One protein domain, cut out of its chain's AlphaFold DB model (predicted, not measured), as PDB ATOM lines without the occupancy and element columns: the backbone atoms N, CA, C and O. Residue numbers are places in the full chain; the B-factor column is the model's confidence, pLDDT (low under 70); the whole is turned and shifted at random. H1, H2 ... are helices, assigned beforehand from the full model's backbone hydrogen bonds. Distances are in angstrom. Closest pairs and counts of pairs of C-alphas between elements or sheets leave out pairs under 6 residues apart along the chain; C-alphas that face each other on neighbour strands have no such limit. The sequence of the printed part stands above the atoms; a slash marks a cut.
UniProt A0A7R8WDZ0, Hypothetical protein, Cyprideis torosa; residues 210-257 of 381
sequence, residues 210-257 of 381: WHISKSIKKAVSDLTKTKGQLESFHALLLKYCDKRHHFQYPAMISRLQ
ATOM      1  N   TRP A 210      44.197  -8.072 -47.775       74.25
ATOM      2  CA  TRP A 210      44.836  -6.771 -47.885       74.25
ATOM      3  C   TRP A 210      44.060  -5.686 -47.133       74.25
ATOM      4  O   TRP A 210      44.682  -4.873 -46.439       74.25
ATOM      5  N   HIS A 211      42.724  -5.713 -47.182       72.62
ATOM      6  CA  HIS A 211      41.885  -4.765 -46.445       72.62
ATOM      7  C   HIS A 211      42.101  -4.872 -44.933       72.62
ATOM      8  O   HIS A 211      42.191  -3.853 -44.238       72.62
ATOM      9  N   ILE A 212      42.287  -6.090 -44.420       70.00
ATOM     10  CA  ILE A 212      42.586  -6.307 -43.003       70.00
ATOM     11  C   ILE A 212      43.995  -5.834 -42.666       70.00
ATOM     12  O   ILE A 212      44.162  -5.042 -41.738       70.00
ATOM     13  N   SER A 213      44.994  -6.224 -43.454       70.50
ATOM     14  CA  SER A 213      46.374  -5.768 -43.279       70.50
ATOM     15  C   SER A 213      46.487  -4.234 -43.282       70.50
ATOM     16  O   SER A 213      47.217  -3.662 -42.473       70.50
ATOM     17  N   LYS A 214      45.714  -3.543 -44.133       75.62
ATOM     18  CA  LYS A 214      45.628  -2.076 -44.171       75.62
ATOM     19  C   LYS A 214      45.027  -1.504 -42.885       75.62
ATOM     20  O   LYS A 214      45.577  -0.544 -42.348       75.62
ATOM     21  N   SER A 215      43.918  -2.075 -42.402       71.69
ATOM     22  CA  SER A 215      43.266  -1.640 -41.156       71.69
ATOM     23  C   SER A 215      44.193  -1.786 -39.947       71.69
ATOM     24  O   SER A 215      44.363  -0.838 -39.186       71.69
ATOM     25  N   ILE A 216      44.885  -2.923 -39.850       71.62
ATOM     26  CA  ILE A 216      45.871  -3.205 -38.808       71.62
ATOM     27  C   ILE A 216      47.066  -2.259 -38.924       71.62
ATOM     28  O   ILE A 216      47.449  -1.649 -37.936       71.62
ATOM     29  N   LYS A 217      47.624  -2.061 -40.124       71.69
ATOM     30  CA  LYS A 217      48.721  -1.107 -40.338       71.69
ATOM     31  C   LYS A 217      48.334   0.304 -39.894       71.69
ATOM     32  O   LYS A 217      49.144   0.980 -39.277       71.69
ATOM     33  N   LYS A 218      47.111   0.746 -40.201       73.12
ATOM     34  CA  LYS A 218      46.609   2.045 -39.745       73.12
ATOM     35  C   LYS A 218      46.545   2.093 -38.218       73.12
ATOM     36  O   LYS A 218      47.125   2.996 -37.634       73.12
ATOM     37  N   ALA A 219      45.930   1.086 -37.595       72.44
ATOM     38  CA  ALA A 219      45.838   0.998 -36.144       72.44
ATOM     39  C   ALA A 219      47.224   1.024 -35.490       72.44
ATOM     40  O   ALA A 219      47.465   1.879 -34.660       72.44
ATOM     41  N   VAL A 220      48.161   0.170 -35.911       69.12
ATOM     42  CA  VAL A 220      49.524   0.136 -35.356       69.12
ATOM     43  C   VAL A 220      50.275   1.437 -35.620       69.12
ATOM     44  O   VAL A 220      50.968   1.915 -34.732       69.12
ATOM     45  N   SER A 221      50.099   2.067 -36.785       67.56
ATOM     46  CA  SER A 221      50.709   3.369 -37.081       67.56
ATOM     47  C   SER A 221      50.269   4.459 -36.107       67.56
ATOM     48  O   SER A 221      51.073   5.330 -35.791       67.56
ATOM     49  N   ASP A 222      49.025   4.411 -35.629       67.25
ATOM     50  CA  ASP A 222      48.499   5.356 -34.639       67.25
ATOM     51  C   ASP A 222      49.046   5.086 -33.218       67.25
ATOM     52  O   ASP A 222      48.820   5.875 -32.299       67.25
ATOM     53  N   LEU A 223      49.742   3.959 -33.014       61.84
ATOM     54  CA  LEU A 223      50.298   3.510 -31.727       61.84
ATOM     55  C   LEU A 223      51.823   3.618 -31.703       61.84
ATOM     56  O   LEU A 223      52.411   3.975 -30.685       61.84
ATOM     57  N   THR A 224      52.473   3.336 -32.830       58.00
ATOM     58  CA  THR A 224      53.929   3.340 -32.952       58.00
ATOM     59  C   THR A 224      54.434   4.727 -33.329       58.00
ATOM     60  O   THR A 224      54.108   5.244 -34.395       58.00
ATOM     61  N   LYS A 225      55.322   5.302 -32.511       55.41
ATOM     62  CA  LYS A 225      55.999   6.578 -32.819       55.41
ATOM     63  C   LYS A 225      57.064   6.448 -33.922       55.41
ATOM     64  O   LYS A 225      57.531   7.452 -34.450       55.41
ATOM     65  N   THR A 226      57.449   5.224 -34.295       60.88
ATOM     66  CA  THR A 226      58.550   4.944 -35.233       60.88
ATOM     67  C   THR A 226      58.116   4.053 -36.397       60.88
ATOM     68  O   THR A 226      57.665   2.927 -36.187       60.88
ATOM     69  N   LYS A 227      58.347   4.510 -37.638       65.25
ATOM     70  CA  LYS A 227      57.998   3.791 -38.883       65.25
ATOM     71  C   LYS A 227      58.608   2.382 -38.984       65.25
ATOM     72  O   LYS A 227      57.975   1.489 -39.539       65.25
ATOM     73  N   GLY A 228      59.793   2.158 -38.411       71.25
ATOM     74  CA  GLY A 228      60.502   0.874 -38.512       71.25
ATOM     75  C   GLY A 228      59.798  -0.301 -37.821       71.25
ATOM     76  O   GLY A 228      59.796  -1.410 -38.350       71.25
ATOM     77  N   GLN A 229      59.150  -0.069 -36.674       70.12
ATOM     78  CA  GLN A 229      58.389  -1.114 -35.971       70.12
ATOM     79  C   GLN A 229      57.106  -1.490 -36.722       70.12
ATOM     80  O   GLN A 229      56.721  -2.655 -36.784       70.12
ATOM     81  N   LEU A 230      56.472  -0.508 -37.359       73.12
ATOM     82  CA  LEU A 230      55.297  -0.744 -38.187       73.12
ATOM     83  C   LEU A 230      55.632  -1.591 -39.422       73.12
ATOM     84  O   LEU A 230      54.875  -2.488 -39.797       73.12
ATOM     85  N   GLU A 231      56.759  -1.304 -40.071       79.75
ATOM     86  CA  GLU A 231      57.220  -2.056 -41.239       79.75
ATOM     87  C   GLU A 231      57.601  -3.494 -40.881       79.75
ATOM     88  O   GLU A 231      57.228  -4.418 -41.609       79.75
ATOM     89  N   SER A 232      58.269  -3.703 -39.741       80.06
ATOM     90  CA  SER A 232      58.626  -5.046 -39.273       80.06
ATOM     91  C   SER A 232      57.390  -5.883 -38.934       80.06
ATOM     92  O   SER A 232      57.326  -7.055 -39.315       80.06
ATOM     93  N   PHE A 233      56.370  -5.280 -38.316       82.88
ATOM     94  CA  PHE A 233      55.099  -5.952 -38.066       82.88
ATOM     95  C   PHE A 233      54.333  -6.254 -39.359       82.88
ATOM     96  O   PHE A 233      53.832  -7.363 -39.534       82.88
ATOM     97  N   HIS A 234      54.285  -5.316 -40.313       81.56
ATOM     98  CA  HIS A 234      53.629  -5.560 -41.600       81.56
ATOM     99  C   HIS A 234      54.300  -6.706 -42.368       81.56
ATOM    100  O   HIS A 234      53.606  -7.561 -42.914       81.56
ATOM    101  N   ALA A 235      55.633  -6.765 -42.374       85.25
ATOM    102  CA  ALA A 235      56.371  -7.872 -42.975       85.25
ATOM    103  C   ALA A 235      56.062  -9.214 -42.289       85.25
ATOM    104  O   ALA A 235      55.901 -10.228 -42.967       85.25
ATOM    105  N   LEU A 236      55.929  -9.221 -40.957       87.62
ATOM    106  CA  LEU A 236      55.547 -10.411 -40.198       87.62
ATOM    107  C   LEU A 236      54.126 -10.871 -40.536       87.62
ATOM    108  O   LEU A 236      53.913 -12.050 -40.802       87.62
ATOM    109  N   LEU A 237      53.167  -9.949 -40.593       87.19
ATOM    110  CA  LEU A 237      51.779 -10.248 -40.939       87.19
ATOM    111  C   LEU A 237      51.687 -10.918 -42.314       87.19
ATOM    112  O   LEU A 237      51.007 -11.931 -42.456       87.19
ATOM    113  N   LEU A 238      52.444 -10.419 -43.294       85.94
ATOM    114  CA  LEU A 238      52.515 -11.008 -44.633       85.94
ATOM    115  C   LEU A 238      53.177 -12.387 -44.677       85.94
ATOM    116  O   LEU A 238      52.950 -13.121 -45.630       85.94
ATOM    117  N   LYS A 239      53.973 -12.755 -43.669       89.38
ATOM    118  CA  LYS A 239      54.539 -14.105 -43.552       89.38
ATOM    119  C   LYS A 239      53.483 -15.132 -43.136       89.38
ATOM    120  O   LYS A 239      53.534 -16.268 -43.590       89.38
ATOM    121  N   TYR A 240      52.549 -14.743 -42.269       88.06
ATOM    122  CA  TYR A 240      51.464 -15.615 -41.798       88.06
ATOM    123  C   TYR A 240      50.253 -15.606 -42.735       88.06
ATOM    124  O   TYR A 240      49.580 -16.623 -42.913       88.06
ATOM    125  N   CYS A 241      49.969 -14.448 -43.319       85.62
ATOM    126  CA  CYS A 241      48.822 -14.200 -44.173       85.62
ATOM    127  C   CYS A 241      49.290 -13.373 -45.374       85.62
ATOM    128  O   CYS A 241      49.225 -12.138 -45.373       85.62
ATOM    129  N   ASP A 242      49.870 -14.054 -46.361       84.25
ATOM    130  CA  ASP A 242      50.336 -13.387 -47.570       84.25
ATOM    131  C   ASP A 242      49.161 -12.878 -48.425       84.25
ATOM    132  O   ASP A 242      48.004 -13.239 -48.226       84.25
ATOM    133  N   LYS A 243      49.464 -11.983 -49.370       75.94
ATOM    134  CA  LYS A 243      48.458 -11.396 -50.275       75.94
ATOM    135  C   LYS A 243      48.212 -12.236 -51.528       75.94
ATOM    136  O   LYS A 243      47.461 -11.800 -52.392       75.94
ATOM    137  N   ARG A 244      48.957 -13.327 -51.709       75.75
ATOM    138  CA  ARG A 244      48.959 -14.105 -52.956       75.75
ATOM    139  C   ARG A 244      48.011 -15.290 -52.862       75.75
ATOM    140  O   ARG A 244      47.473 -15.697 -53.880       75.75
ATOM    141  N   HIS A 245      47.806 -15.807 -51.659       76.81
ATOM    142  CA  HIS A 245      46.888 -16.892 -51.391       76.81
ATOM    143  C   HIS A 245      45.580 -16.345 -50.833       76.81
ATOM    144  O   HIS A 245      45.549 -15.430 -50.006       76.81
ATOM    145  N   HIS A 246      44.486 -16.936 -51.293       71.81
ATOM    146  CA  HIS A 246      43.173 -16.719 -50.716       71.81
ATOM    147  C   HIS A 246      43.026 -17.579 -49.455       71.81
ATOM    148  O   HIS A 246      43.527 -18.703 -49.375       71.81
ATOM    149  N   PHE A 247      42.329 -17.051 -48.449       72.94
ATOM    150  CA  PHE A 247      42.020 -17.788 -47.228       72.94
ATOM    151  C   PHE A 247      40.536 -17.684 -46.932       72.94
ATOM    152  O   PHE A 247      39.931 -16.617 -47.057       72.94
ATOM    153  N   GLN A 248      39.958 -18.785 -46.456       72.25
ATOM    154  CA  GLN A 248      38.655 -18.724 -45.814       72.25
ATOM    155  C   GLN A 248      38.723 -17.796 -44.599       72.25
ATOM    156  O   GLN A 248      39.757 -17.685 -43.932       72.25
ATOM    157  N   TYR A 249      37.599 -17.152 -44.284       72.88
ATOM    158  CA  TYR A 249      37.537 -16.173 -43.204       72.88
ATOM    159  C   TYR A 249      38.110 -16.683 -41.865       72.88
ATOM    160  O   TYR A 249      38.949 -15.982 -41.295       72.88
ATOM    161  N   PRO A 250      37.762 -17.892 -41.373       74.31
ATOM    162  CA  PRO A 250      38.312 -18.392 -40.114       74.31
ATOM    163  C   PRO A 250      39.831 -18.582 -40.181       74.31
ATOM    164  O   PRO A 250      40.547 -18.121 -39.297       74.31
ATOM    165  N   ALA A 251      40.335 -19.171 -41.270       79.12
ATOM    166  CA  ALA A 251      41.764 -19.399 -41.471       79.12
ATOM    167  C   ALA A 251      42.555 -18.082 -41.530       79.12
ATOM    168  O   ALA A 251      43.627 -17.974 -40.933       79.12
ATOM    169  N   MET A 252      42.012 -17.069 -42.209       81.19
ATOM    170  CA  MET A 252      42.587 -15.727 -42.248       81.19
ATOM    171  C   MET A 252      42.691 -15.131 -40.841       81.19
ATOM    172  O   MET A 252      43.752 -14.636 -40.466       81.19
ATOM    173  N   ILE A 253      41.614 -15.190 -40.052       78.81
ATOM    174  CA  ILE A 253      41.600 -14.656 -38.686       78.81
ATOM    175  C   ILE A 253      42.616 -15.380 -37.802       78.81
ATOM    176  O   ILE A 253      43.429 -14.710 -37.167       78.81
ATOM    177  N   SER A 254      42.646 -16.714 -37.820       83.06
ATOM    178  CA  SER A 254      43.610 -17.491 -37.035       83.06
ATOM    179  C   SER A 254      45.057 -17.140 -37.392       83.06
ATOM    180  O   SER A 254      45.878 -16.920 -36.506       83.06
ATOM    181  N   ARG A 255      45.381 -17.006 -38.684       88.44
ATOM    182  CA  ARG A 255      46.729 -16.617 -39.140       88.44
ATOM    183  C   ARG A 255      47.119 -15.215 -38.686       88.44
ATOM    184  O   ARG A 255      48.259 -14.992 -38.289       88.44
ATOM    185  N   LEU A 256      46.182 -14.272 -38.726       85.75
ATOM    186  CA  LEU A 256      46.416 -12.914 -38.239       85.75
ATOM    187  C   LEU A 256      46.634 -12.887 -36.724       85.75
ATOM    188  O   LEU A 256      47.528 -12.187 -36.260       85.75
ATOM    189  N   GLN A 257      45.870 -13.670 -35.962       84.50
ATOM    190  CA  GLN A 257      46.060 -13.804 -34.517       84.50
ATOM    191  C   GLN A 257      47.432 -14.397 -34.185       84.50
ATOM    192  O   GLN A 257      48.142 -13.841 -33.355       84.50
TER     193      GLN A 257
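AT A GLANCE: This is residues 210 to 257 of the 381 residues of the protein "Hypothetical protein" of Cyprideis torosa (UniProt A0A7R8WDZ0). A helical hairpin, H1 and H2 side by side, makes most of a slender rod, and a shorter third helix, H3, folds back after the end of H2, lying mostly beyond that end and meeting H2 only with residues 237 to 240. At the other end of the rod residues 223 to 228 stick out, of which 227 and 228 belong to H2 and the others to the turn between H1 and H2. The printed part has 48 residues with three named helices in the order H1, H2, H3 and no named strand; the class is all helix. It is only just compact, close to loose, with a radius of gyration of the C-alphas of 11.0 A, and spans 33 by 15 by 15 A.

HOW THE PARTS SIT: H1, residues 210 to 221, and H2, residues 227 to 240, form a helical hairpin. They touch, the closest C-alphas being those of Ser 221 and Leu 230, 6.3 A apart. They run opposite ways at a shallow tilt of 31 degrees. H2 and H3, residues 249 to 257, form a second helical hairpin, at a steep tilt of 44 degrees, opposite ways. They only just touch, with 3 pairs of C-alphas within 8 A, and H2 does so with residues 237 to 240 alone; the closest C-alphas are those of Tyr 240 and Arg 255, 5.5 A apart. H1 and H3 are near each other, with 5 pairs of C-alphas within 10 A. In H1, H2 and H3 every O i to N i+4 pair is within hydrogen-bond range.

IN THESE COORDINATES: H1 begins at C-alpha 210, (44.836, -6.771, -47.885), and is 15.9 A long from first to last C-alpha. H2 measures 20.7 A from C-alpha 227 to C-alpha 240. H3 measures 12.4 A and ends at C-alpha 257, (46.060, -13.804, -34.517).

THE WHOLE: The C-alphas farthest apart, those of Lys 225 and Gln 248, are 33.3 A apart. The printed part has no cut. The link H1 to H2 is tight; that from H2 to H3, 8 residues, is short. The mean pLDDT of the printed part is 75.7, with residues 220 to 227 under 70.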